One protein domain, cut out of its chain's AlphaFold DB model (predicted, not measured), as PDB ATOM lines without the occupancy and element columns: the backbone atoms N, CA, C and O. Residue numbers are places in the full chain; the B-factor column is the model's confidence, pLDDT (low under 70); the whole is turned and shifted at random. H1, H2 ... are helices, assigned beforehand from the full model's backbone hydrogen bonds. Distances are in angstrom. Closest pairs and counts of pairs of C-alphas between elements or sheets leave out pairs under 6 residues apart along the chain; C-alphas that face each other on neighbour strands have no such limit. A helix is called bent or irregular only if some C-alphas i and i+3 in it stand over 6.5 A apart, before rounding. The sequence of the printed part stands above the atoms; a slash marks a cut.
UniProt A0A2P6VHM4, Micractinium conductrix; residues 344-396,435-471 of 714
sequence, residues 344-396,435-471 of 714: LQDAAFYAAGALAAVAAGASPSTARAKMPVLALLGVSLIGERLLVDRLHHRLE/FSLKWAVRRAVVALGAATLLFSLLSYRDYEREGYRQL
ATOM      1  N   LEU A 344     169.235 206.803 127.430       78.38
ATOM      2  CA  LEU A 344     169.319 205.645 128.334       78.38
ATOM      3  C   LEU A 344     168.916 205.991 129.783       78.38
ATOM      4  O   LEU A 344     168.388 205.137 130.493       78.38
ATOM      5  N   GLN A 345     169.096 207.249 130.202       81.31
ATOM      6  CA  GLN A 345     168.655 207.748 131.508       81.31
ATOM      7  C   GLN A 345     167.123 207.834 131.613       81.31
ATOM      8  O   GLN A 345     166.571 207.558 132.676       81.31
ATOM      9  N   ASP A 346     166.425 208.161 130.519       81.50
ATOM     10  CA  ASP A 346     164.958 208.197 130.470       81.50
ATOM     11  C   ASP A 346     164.369 206.791 130.627       81.50
ATOM     12  O   ASP A 346     163.491 206.564 131.462       81.50
ATOM     13  N   ALA A 347     164.913 205.823 129.881       84.19
ATOM     14  CA  ALA A 347     164.531 204.419 129.999       84.19
ATOM     15  C   ALA A 347     164.800 203.870 131.413       84.19
ATOM     16  O   ALA A 347     163.935 203.211 131.990       84.19
ATOM     17  N   ALA A 348     165.957 204.190 132.004       86.88
ATOM     18  CA  ALA A 348     166.295 203.799 133.372       86.88
ATOM     19  C   ALA A 348     165.352 204.424 134.419       86.88
ATOM     20  O   ALA A 348     164.919 203.727 135.336       86.88
ATOM     21  N   PHE A 349     164.986 205.702 134.272       86.25
ATOM     22  CA  PHE A 349     164.058 206.391 135.175       86.25
ATOM     23  C   PHE A 349     162.661 205.755 135.160       86.25
ATOM     24  O   PHE A 349     162.119 205.429 136.218       86.25
ATOM     25  N   TYR A 350     162.095 205.504 133.974       85.69
ATOM     26  CA  TYR A 350     160.780 204.865 133.865       85.69
ATOM     27  C   TYR A 350     160.798 203.386 134.276       85.69
ATOM     28  O   TYR A 350     159.845 202.929 134.909       85.69
ATOM     29  N   ALA A 351     161.884 202.648 134.013       87.12
ATOM     30  CA  ALA A 351     162.056 201.286 134.521       87.12
ATOM     31  C   ALA A 351     162.124 201.253 136.059       87.12
ATOM     32  O   ALA A 351     161.436 200.447 136.685       87.12
ATOM     33  N   ALA A 352     162.880 202.164 136.681       88.19
ATOM     34  CA  ALA A 352     162.942 202.297 138.136       88.19
ATOM     35  C   ALA A 352     161.579 202.688 138.738       88.19
ATOM     36  O   ALA A 352     161.159 202.094 139.730       88.19
ATOM     37  N   GLY A 353     160.850 203.620 138.112       84.50
ATOM     38  CA  GLY A 353     159.492 203.999 138.521       84.50
ATOM     39  C   GLY A 353     158.485 202.847 138.420       84.50
ATOM     40  O   GLY A 353     157.698 202.629 139.341       84.50
ATOM     41  N   ALA A 354     158.546 202.054 137.345       85.31
ATOM     42  CA  ALA A 354     157.707 200.869 137.175       85.31
ATOM     43  C   ALA A 354     158.043 199.768 138.197       85.31
ATOM     44  O   ALA A 354     157.137 199.193 138.799       85.31
ATOM     45  N   LEU A 355     159.332 199.506 138.449       88.44
ATOM     46  CA  LEU A 355     159.779 198.564 139.480       88.44
ATOM     47  C   LEU A 355     159.359 199.017 140.885       88.44
ATOM     48  O   LEU A 355     158.862 198.199 141.657       88.44
ATOM     49  N   ALA A 356     159.467 200.311 141.198       85.19
ATOM     50  CA  ALA A 356     158.990 200.878 142.456       85.19
ATOM     51  C   ALA A 356     157.465 200.732 142.614       85.19
ATOM     52  O   ALA A 356     157.003 200.328 143.677       85.19
ATOM     53  N   ALA A 357     156.680 200.975 141.557       82.31
ATOM     54  CA  ALA A 357     155.229 200.768 141.569       82.31
ATOM     55  C   ALA A 357     154.836 199.284 141.733       82.31
ATOM     56  O   ALA A 357     153.867 198.967 142.426       82.31
ATOM     57  N   VAL A 358     155.596 198.358 141.137       85.94
ATOM     58  CA  VAL A 358     155.393 196.909 141.306       85.94
ATOM     59  C   VAL A 358     155.765 196.452 142.718       85.94
ATOM     60  O   VAL A 358     154.989 195.712 143.318       85.94
ATOM     61  N   ALA A 359     156.887 196.920 143.271       86.00
ATOM     62  CA  ALA A 359     157.315 196.614 144.636       86.00
ATOM     63  C   ALA A 359     156.353 197.199 145.686       86.00
ATOM     64  O   ALA A 359     155.932 196.494 146.601       86.00
ATOM     65  N   ALA A 360     155.920 198.452 145.512       79.69
ATOM     66  CA  ALA A 360     154.901 199.074 146.354       79.69
ATOM     67  C   ALA A 360     153.559 198.325 146.287       79.69
ATOM     68  O   ALA A 360     152.847 198.271 147.283       79.69
ATOM     69  N   GLY A 361     153.227 197.712 145.145       80.88
ATOM     70  CA  GLY A 361     152.045 196.868 144.951       80.88
ATOM     71  C   GLY A 361     152.220 195.385 145.310       80.88
ATOM     72  O   GLY A 361     151.348 194.596 144.949       80.88
ATOM     73  N   ALA A 362     153.324 194.986 145.958       83.75
ATOM     74  CA  ALA A 362     153.580 193.594 146.349       83.75
ATOM     75  C   ALA A 362     152.953 193.204 147.705       83.75
ATOM     76  O   ALA A 362     152.777 192.018 147.974       83.75
ATOM     77  N   SER A 363     152.593 194.180 148.549       84.19
ATOM     78  CA  SER A 363     151.839 193.924 149.784       84.19
ATOM     79  C   SER A 363     150.341 193.754 149.484       84.19
ATOM     80  O   SER A 363     149.788 194.529 148.697       84.19
ATOM     81  N   PRO A 364     149.631 192.810 150.135       78.38
ATOM     82  CA  PRO A 364     148.183 192.664 149.964       78.38
ATOM     83  C   PRO A 364     147.400 193.921 150.383       78.38
ATOM     84  O   PRO A 364     146.357 194.202 149.794       78.38
ATOM     85  N   SER A 365     147.916 194.717 151.329       75.44
ATOM     86  CA  SER A 365     147.302 195.988 151.753       75.44
ATOM     87  C   SER A 365     147.292 197.056 150.651       75.44
ATOM     88  O   SER A 365     146.328 197.806 150.512       75.44
ATOM     89  N   THR A 366     148.335 197.108 149.821       76.69
ATOM     90  CA  THR A 366     148.531 198.138 148.785       76.69
ATOM     91  C   THR A 366     148.162 197.671 147.377       76.69
ATOM     92  O   THR A 366     148.172 198.476 146.444       76.69
ATOM     93  N   ALA A 367     147.774 196.405 147.193       79.94
ATOM     94  CA  ALA A 367     147.450 195.822 145.889       79.94
ATOM     95  C   ALA A 367     146.405 196.628 145.084       79.94
ATOM     96  O   ALA A 367     146.520 196.736 143.862       79.94
ATOM     97  N   ARG A 368     145.427 197.266 145.752       77.81
ATOM     98  CA  ARG A 368     144.433 198.150 145.103       77.81
ATOM     99  C   ARG A 368     145.029 199.468 144.578       77.81
ATOM    100  O   ARG A 368     144.545 199.982 143.575       77.81
ATOM    101  N   ALA A 369     146.097 199.987 145.189       74.88
ATOM    102  CA  ALA A 369     146.775 201.216 144.757       74.88
ATOM    103  C   ALA A 369     147.692 201.011 143.532       74.88
ATOM    104  O   ALA A 369     148.059 201.975 142.860       74.88
ATOM    105  N   LYS A 370     148.022 199.759 143.182       80.88
ATOM    106  CA  LYS A 370     148.887 199.425 142.037       80.88
ATOM    107  C   LYS A 370     148.368 199.988 140.706       80.88
ATOM    108  O   LYS A 370     149.152 200.517 139.922       80.88
ATOM    109  N   MET A 371     147.060 199.898 140.459       83.81
ATOM    110  CA  MET A 371     146.447 200.374 139.212       83.81
ATOM    111  C   MET A 371     146.493 201.905 139.052       83.81
ATOM    112  O   MET A 371     147.005 202.344 138.024       83.81
ATOM    113  N   PRO A 372     146.040 202.738 140.015       81.94
ATOM    114  CA  PRO A 372     146.149 204.191 139.878       81.94
ATOM    115  C   PRO A 372     147.601 204.686 139.823       81.94
ATOM    116  O   PRO A 372     147.878 205.599 139.052       81.94
ATOM    117  N   VAL A 373     148.548 204.069 140.546       80.44
ATOM    118  CA  VAL A 373     149.973 204.460 140.469       80.44
ATOM    119  C   VAL A 373     150.568 204.157 139.086       80.44
ATOM    120  O   VAL A 373     151.228 205.018 138.506       80.44
ATOM    121  N   LEU A 374     150.294 202.979 138.507       83.44
ATOM    122  CA  LEU A 374     150.730 202.654 137.140       83.44
ATOM    123  C   LEU A 374     150.028 203.515 136.078       83.44
ATOM    124  O   LEU A 374     150.664 203.911 135.103       83.44
ATOM    125  N   ALA A 375     148.750 203.851 136.273       85.44
ATOM    126  CA  ALA A 375     148.028 204.765 135.391       85.44
ATOM    127  C   ALA A 375     148.619 206.183 135.434       85.44
ATOM    128  O   ALA A 375     148.827 206.782 134.384       85.44
ATOM    129  N   LEU A 376     148.959 206.699 136.621       83.12
ATOM    130  CA  LEU A 376     149.585 208.015 136.793       83.12
ATOM    131  C   LEU A 376     150.993 208.046 136.170       83.12
ATOM    132  O   LEU A 376     151.328 209.004 135.474       83.12
ATOM    133  N   LEU A 377     151.773 206.966 136.307       82.81
ATOM    134  CA  LEU A 377     153.055 206.801 135.610       82.81
ATOM    135  C   LEU A 377     152.872 206.808 134.077       82.81
ATOM    136  O   LEU A 377     153.572 207.541 133.380       82.81
ATOM    137  N   GLY A 378     151.893 206.066 133.549       85.56
ATOM    138  CA  GLY A 378     151.577 206.047 132.115       85.56
ATOM    139  C   GLY A 378     151.113 207.407 131.578       85.56
ATOM    140  O   GLY A 378     151.601 207.861 130.544       85.56
ATOM    141  N   VAL A 379     150.240 208.098 132.315       85.62
ATOM    142  CA  VAL A 379     149.802 209.470 132.007       85.62
ATOM    143  C   VAL A 379     150.976 210.448 132.055       85.62
ATOM    144  O   VAL A 379     151.037 211.335 131.211       85.62
ATOM    145  N   SER A 380     151.946 210.275 132.960       82.31
ATOM    146  CA  SER A 380     153.150 211.117 132.993       82.31
ATOM    147  C   SER A 380     154.065 210.909 131.781       82.31
ATOM    148  O   SER A 380     154.566 211.886 131.233       82.31
ATOM    149  N   LEU A 381     154.211 209.670 131.295       83.25
ATOM    150  CA  LEU A 381     155.028 209.343 130.121       83.25
ATOM    151  C   LEU A 381     154.381 209.838 128.818       83.25
ATOM    152  O   LEU A 381     155.059 210.399 127.955       83.25
ATOM    153  N   ILE A 382     153.060 209.680 128.684       83.44
ATOM    154  CA  ILE A 382     152.286 210.263 127.575       83.44
ATOM    155  C   ILE A 382     152.287 211.797 127.678       83.44
ATOM    156  O   ILE A 382     152.410 212.481 126.663       83.44
ATOM    157  N   GLY A 383     152.210 212.333 128.898       83.12
ATOM    158  CA  GLY A 383     152.264 213.760 129.207       83.12
ATOM    159  C   GLY A 383     153.587 214.404 128.800       83.12
ATOM    160  O   GLY A 383     153.557 215.360 128.034       83.12
ATOM    161  N   GLU A 384     154.736 213.861 129.226       80.88
ATOM    162  CA  GLU A 384     156.061 214.312 128.765       80.88
ATOM    163  C   GLU A 384     156.140 214.298 127.234       80.88
ATOM    164  O   GLU A 384     156.570 215.283 126.636       80.88
ATOM    165  N   ARG A 385     155.666 213.221 126.587       77.94
ATOM    166  CA  ARG A 385     155.721 213.085 125.125       77.94
ATOM    167  C   ARG A 385     154.873 214.138 124.403       77.94
ATOM    168  O   ARG A 385     155.397 214.815 123.529       77.94
ATOM    169  N   LEU A 386     153.606 214.317 124.785       79.56
ATOM    170  CA  LEU A 386     152.711 215.326 124.191       79.56
ATOM    171  C   LEU A 386     153.149 216.764 124.495       79.56
ATOM    172  O   LEU A 386     152.943 217.659 123.674       79.56
ATOM    173  N   LEU A 387     153.732 216.997 125.674       79.81
ATOM    174  CA  LEU A 387     154.213 218.310 126.091       79.81
ATOM    175  C   LEU A 387     155.465 218.708 125.300       79.81
ATOM    176  O   LEU A 387     155.504 219.819 124.785       79.81
ATOM    177  N   VAL A 388     156.433 217.798 125.128       75.56
ATOM    178  CA  VAL A 388     157.602 218.012 124.257       75.56
ATOM    179  C   VAL A 388     157.167 218.222 122.805       75.56
ATOM    180  O   VAL A 388     157.562 219.218 122.208       75.56
ATOM    181  N   ASP A 389     156.312 217.352 122.262       79.38
ATOM    182  CA  ASP A 389     155.862 217.399 120.859       79.38
ATOM    183  C   ASP A 389     155.142 218.721 120.517       79.38
ATOM    184  O   ASP A 389     155.437 219.354 119.503       79.38
ATOM    185  N   ARG A 390     154.279 219.230 121.414       80.31
ATOM    186  CA  ARG A 390     153.663 220.563 121.253       80.31
ATOM    187  C   ARG A 390     154.616 221.732 121.499       80.31
ATOM    188  O   ARG A 390     154.444 222.777 120.872       80.31
ATOM    189  N   LEU A 391     155.555 221.613 122.438       76.94
ATOM    190  CA  LEU A 391     156.460 222.713 122.785       76.94
ATOM    191  C   LEU A 391     157.613 222.878 121.796       76.94
ATOM    192  O   LEU A 391     158.103 223.994 121.666       76.94
ATOM    193  N   HIS A 392     158.008 221.833 121.065       69.94
ATOM    194  CA  HIS A 392     159.124 221.888 120.111       69.94
ATOM    195  C   HIS A 392     158.941 222.986 119.044       69.94
ATOM    196  O   HIS A 392     159.901 223.635 118.650       69.94
ATOM    197  N   HIS A 393     157.696 223.287 118.654       69.12
ATOM    198  CA  HIS A 393     157.362 224.387 117.736       69.12
ATOM    199  C   HIS A 393     157.421 225.804 118.350       69.12
ATOM    200  O   HIS A 393     157.149 226.780 117.650       69.12
ATOM    201  N   ARG A 394     157.728 225.942 119.645       68.19
ATOM    202  CA  ARG A 394     157.834 227.223 120.374       68.19
ATOM    203  C   ARG A 394     159.112 227.354 121.209       68.19
ATOM    204  O   ARG A 394     159.202 228.265 122.029       68.19
ATOM    205  N   LEU A 395     160.065 226.443 121.043       64.06
ATOM    206  CA  LEU A 395     161.278 226.388 121.847       64.06
ATOM    207  C   LEU A 395     162.489 226.164 120.951       64.06
ATOM    208  O   LEU A 395     162.704 225.066 120.442       64.06
ATOM    209  N   GLU A 396     163.281 227.219 120.788       58.62
ATOM    210  CA  GLU A 396     164.606 227.135 120.189       58.62
ATOM    211  C   GLU A 396     165.505 226.326 121.133       58.62
ATOM    212  O   GLU A 396     165.736 226.700 122.285       58.62
ATOM    213  N   PHE A 435     166.453 226.311 134.213       61.38
ATOM    214  CA  PHE A 435     165.717 225.117 134.608       61.38
ATOM    215  C   PHE A 435     165.553 224.159 133.430       61.38
ATOM    216  O   PHE A 435     164.816 224.430 132.485       61.38
ATOM    217  N   SER A 436     166.158 222.973 133.542       70.62
ATOM    218  CA  SER A 436     165.782 221.831 132.708       70.62
ATOM    219  C   SER A 436     164.305 221.496 132.954       70.62
ATOM    220  O   SER A 436     163.941 220.916 133.983       70.62
ATOM    221  N   LEU A 437     163.444 221.868 132.001       71.62
ATOM    222  CA  LEU A 437     161.993 221.648 132.050       71.62
ATOM    223  C   LEU A 437     161.659 220.165 132.304       71.62
ATOM    224  O   LEU A 437     160.777 219.845 133.099       71.62
ATOM    225  N   LYS A 438     162.448 219.268 131.699       74.69
ATOM    226  CA  LYS A 438     162.411 217.807 131.867       74.69
ATOM    227  C   LYS A 438     162.586 217.392 133.338       74.69
ATOM    228  O   LYS A 438     161.812 216.590 133.855       74.69
ATOM    229  N   TRP A 439     163.538 217.992 134.060       79.50
ATOM    230  CA  TRP A 439     163.729 217.756 135.500       79.50
ATOM    231  C   TRP A 439     162.612 218.347 136.369       79.50
ATOM    232  O   TRP A 439     162.236 217.738 137.374       79.50
ATOM    233  N   ALA A 440     162.068 219.511 135.999       79.19
ATOM    234  CA  ALA A 440     160.962 220.139 136.723       79.19
ATOM    235  C   ALA A 440     159.680 219.286 136.647       79.19
ATOM    236  O   ALA A 440     159.085 218.979 137.683       79.19
ATOM    237  N   VAL A 441     159.315 218.820 135.445       80.38
ATOM    238  CA  VAL A 441     158.178 217.908 135.229       80.38
ATOM    239  C   VAL A 441     158.360 216.615 136.027       80.38
ATOM    240  O   VAL A 441     157.447 216.213 136.748       80.38
ATOM    241  N   ARG A 442     159.552 216.003 136.011       83.25
ATOM    242  CA  ARG A 442     159.816 214.765 136.770       83.25
ATOM    243  C   ARG A 442     159.708 214.939 138.274       83.25
ATOM    244  O   ARG A 442     159.122 214.083 138.931       83.25
ATOM    245  N   ARG A 443     160.204 216.048 138.832       83.88
ATOM    246  CA  ARG A 443     160.022 216.346 140.263       83.88
ATOM    247  C   ARG A 443     158.546 216.536 140.618       83.88
ATOM    248  O   ARG A 443     158.116 216.001 141.636       83.88
ATOM    249  N   ALA A 444     157.762 217.206 139.772       82.31
ATOM    250  CA  ALA A 444     156.319 217.356 139.977       82.31
ATOM    251  C   ALA A 444     155.573 216.007 139.917       82.31
ATOM    252  O   ALA A 444     154.756 215.719 140.790       82.31
ATOM    253  N   VAL A 445     155.898 215.146 138.944       80.00
ATOM    254  CA  VAL A 445     155.326 213.793 138.805       80.00
ATOM    255  C   VAL A 445     155.683 212.907 140.002       80.00
ATOM    256  O   VAL A 445     154.803 212.251 140.555       80.00
ATOM    257  N   VAL A 446     156.943 212.911 140.451       83.44
ATOM    258  CA  VAL A 446     157.380 212.142 141.630       83.44
ATOM    259  C   VAL A 446     156.709 212.656 142.908       83.44
ATOM    260  O   VAL A 446     156.279 211.845 143.726       83.44
ATOM    261  N   ALA A 447     156.542 213.973 143.067       85.56
ATOM    262  CA  ALA A 447     155.810 214.547 144.196       85.56
ATOM    263  C   ALA A 447     154.321 214.145 144.193       85.56
ATOM    264  O   ALA A 447     153.797 213.751 145.234       85.56
ATOM    265  N   LEU A 448     153.654 214.159 143.033       83.50
ATOM    266  CA  LEU A 448     152.276 213.670 142.872       83.50
ATOM    267  C   LEU A 448     152.149 212.163 143.133       83.50
ATOM    268  O   LEU A 448     151.206 211.732 143.798       83.50
ATOM    269  N   GLY A 449     153.106 211.357 142.667       80.50
ATOM    270  CA  GLY A 449     153.179 209.922 142.955       80.50
ATOM    271  C   GLY A 449     153.362 209.631 144.449       80.50
ATOM    272  O   GLY A 449     152.668 208.784 145.007       80.50
ATOM    273  N   ALA A 450     154.235 210.381 145.126       84.56
ATOM    274  CA  ALA A 450     154.439 210.271 146.569       84.56
ATOM    275  C   ALA A 450     153.198 210.716 147.363       84.56
ATOM    276  O   ALA A 450     152.781 210.018 148.286       84.56
ATOM    277  N   ALA A 451     152.566 211.830 146.981       86.31
ATOM    278  CA  ALA A 451     151.354 212.331 147.628       86.31
ATOM    279  C   ALA A 451     150.157 211.378 147.454       86.31
ATOM    280  O   ALA A 451     149.424 211.131 148.411       86.31
ATOM    281  N   THR A 452     149.977 210.789 146.265       80.56
ATOM    282  CA  THR A 452     148.902 209.813 146.009       80.56
ATOM    283  C   THR A 452     149.142 208.476 146.713       80.56
ATOM    284  O   THR A 452     148.187 207.901 147.242       80.56
ATOM    285  N   LEU A 453     150.392 208.008 146.828       81.56
ATOM    286  CA  LEU A 453     150.742 206.873 147.694       81.56
ATOM    287  C   LEU A 453     150.472 207.175 149.174       81.56
ATOM    288  O   LEU A 453     149.851 206.359 149.851       81.56
ATOM    289  N   LEU A 454     150.872 208.349 149.672       86.06
ATOM    290  CA  LEU A 454     150.641 208.748 151.062       86.06
ATOM    291  C   LEU A 454     149.139 208.839 151.383       86.06
ATOM    292  O   LEU A 454     148.694 208.286 152.385       86.06
ATOM    293  N   PHE A 455     148.342 209.449 150.502       86.56
ATOM    294  CA  PHE A 455     146.880 209.488 150.620       86.56
ATOM    295  C   PHE A 455     146.251 208.083 150.585       86.56
ATOM    296  O   PHE A 455     145.343 207.784 151.364       86.56
ATOM    297  N   SER A 456     146.768 207.185 149.740       81.50
ATOM    298  CA  SER A 456     146.318 205.786 149.684       81.50
ATOM    299  C   SER A 456     146.620 205.032 150.987       81.50
ATOM    300  O   SER A 456     145.785 204.270 151.466       81.50
ATOM    301  N   LEU A 457     147.785 205.268 151.601       84.25
ATOM    302  CA  LEU A 457     148.167 204.664 152.883       84.25
ATOM    303  C   LEU A 457     147.348 205.220 154.061       84.25
ATOM    304  O   LEU A 457     146.963 204.459 154.948       84.25
ATOM    305  N   LEU A 458     147.044 206.522 154.059       87.50
ATOM    306  CA  LEU A 458     146.180 207.145 155.066       87.50
ATOM    307  C   LEU A 458     144.740 206.622 154.971       87.50
ATOM    308  O   LEU A 458     144.193 206.159 155.968       87.50
ATOM    309  N   SER A 459     144.158 206.597 153.767       83.19
ATOM    310  CA  SER A 459     142.803 206.063 153.563       83.19
ATOM    311  C   SER A 459     142.702 204.558 153.850       83.19
ATOM    312  O   SER A 459     141.689 204.119 154.388       83.19
ATOM    313  N   TYR A 460     143.755 203.768 153.599       84.25
ATOM    314  CA  TYR A 460     143.812 202.366 154.031       84.25
ATOM    315  C   TYR A 460     143.810 202.220 155.563       84.25
ATOM    316  O   TYR A 460     143.063 201.408 156.106       84.25
ATOM    317  N   ARG A 461     144.599 203.036 156.273       85.69
ATOM    318  CA  ARG A 461     144.677 203.031 157.744       85.69
ATOM    319  C   ARG A 461     143.347 203.405 158.407       85.69
ATOM    320  O   ARG A 461     143.008 202.839 159.445       85.69
ATOM    321  N   ASP A 462     142.597 204.345 157.837       87.06
ATOM    322  CA  ASP A 462     141.267 204.681 158.354       87.06
ATOM    323  C   ASP A 462     140.205 203.642 157.948       87.06
ATOM    324  O   ASP A 462     139.348 203.312 158.769       87.06
ATOM    325  N   TYR A 463     140.331 202.997 156.781       84.25
ATOM    326  CA  TYR A 463     139.502 201.837 156.421       84.25
ATOM    327  C   TYR A 463     139.700 200.646 157.379       84.25
ATOM    328  O   TYR A 463     138.720 200.027 157.789       84.25
ATOM    329  N   GLU A 464     140.934 200.344 157.809       86.44
ATOM    330  CA  GLU A 464     141.171 199.345 158.868       86.44
ATOM    331  C   GLU A 464     140.487 199.739 160.183       86.44
ATOM    332  O   GLU A 464     139.793 198.919 160.783       86.44
ATOM    333  N   ARG A 465     140.619 201.000 160.621       88.75
ATOM    334  CA  ARG A 465     139.964 201.503 161.845       88.75
ATOM    335  C   ARG A 465     138.445 201.339 161.802       88.75
ATOM    336  O   ARG A 465     137.839 201.039 162.831       88.75
ATOM    337  N   GLU A 466     137.820 201.520 160.645       89.62
ATOM    338  CA  GLU A 466     136.381 201.306 160.475       89.62
ATOM    339  C   GLU A 466     136.010 199.821 160.374       89.62
ATOM    340  O   GLU A 466     135.020 199.410 160.981       89.62
ATOM    341  N   GLY A 467     136.846 198.993 159.741       87.75
ATOM    342  CA  GLY A 467     136.712 197.534 159.760       87.75
ATOM    343  C   GLY A 467     136.755 196.949 161.178       87.75
ATOM    344  O   GLY A 467     135.870 196.181 161.553       87.75
ATOM    345  N   TYR A 468     137.712 197.374 162.010       90.19
ATOM    346  CA  TYR A 468     137.792 196.966 163.419       90.19
ATOM    347  C   TYR A 468     136.561 197.407 164.231       90.19
ATOM    348  O   TYR A 468     136.048 196.626 165.031       90.19
ATOM    349  N   ARG A 469     136.021 198.612 163.991       92.94
ATOM    350  CA  ARG A 469     134.760 199.067 164.618       92.94
ATOM    351  C   ARG A 469     133.554 198.213 164.208       92.94
ATOM    352  O   ARG A 469     132.662 198.008 165.026       92.94
ATOM    353  N   GLN A 470     133.500 197.735 162.963       91.12
ATOM    354  CA  GLN A 470     132.427 196.846 162.503       91.12
ATOM    355  C   GLN A 470     132.557 195.438 163.101       91.12
ATOM    356  O   GLN A 470     131.557 194.884 163.549       91.12
ATOM    357  N   LEU A 471     133.776 194.896 163.187       94.25
ATOM    358  CA  LEU A 471     134.048 193.614 163.849       94.25
ATOM    359  C   LEU A 471     133.640 193.632 165.329       94.25
ATOM    360  O   LEU A 471     132.900 192.750 165.754       94.25
TER     361      LEU A 471
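What this domain is: This is residues 344 to 396 and 435 to 471 of the 714 residues of a protein of Micractinium conductrix (UniProt A0A2P6VHM4). Three helices running lengthwise make a loose rod: H1 and H2 form a hairpin, and the longer H3 runs back along H2. Residues 389 to 396 and 465 to 471 stick out. The 90 printed residues, with named helices H1, H2, H3 in chain order and no named strand, are all helix in class; the radius of gyration of the C-alphas is 16.8 A and the spans are 63 by 22 by 19 A.

How they stand to each other: H1, residues 344 to 360, touches H2, residues 367 to 394, opposite ways at a shallow tilt of 22 degrees; H1 touches H2 with residues 353 to 360 alone, and H2 touches H1 with residues 370 to 377 alone; the closest C-alphas, of Ala 357 and Lys 370, are 6.5 A apart. H3, residues 437 to 471, touches H2, opposite ways at a shallow tilt of 20 degrees; the closest C-alphas, of Ala 369 and Ser 456, are 6.7 A apart. H1 and H3 are near each other, with 6 pairs of C-alphas within 10 A. Every O i to N i+4 pair is within hydrogen-bond range in H1 and H3, and 20 of 24 in H2.

Where its parts are: H1 begins at C-alpha 344 (169.319, 205.645, 128.334) and is 24.0 A long. H2 is 41.8 A long and only just irregular, C-alphas 368 and 371 being 6.6 A apart. H3, 50.8 A, ends at C-alpha 471 (134.048, 193.614, 163.849).

The domain as a whole: The C-alphas farthest apart, of Glu 396 and Leu 471, are 63.0 A apart. Residues 397 to 434 are not printed, a gap of 14.6 A between C-alphas 396 and 435. The link from H1 to H2 is short. Residues 392 to 396 and 435 have pLDDT under 70.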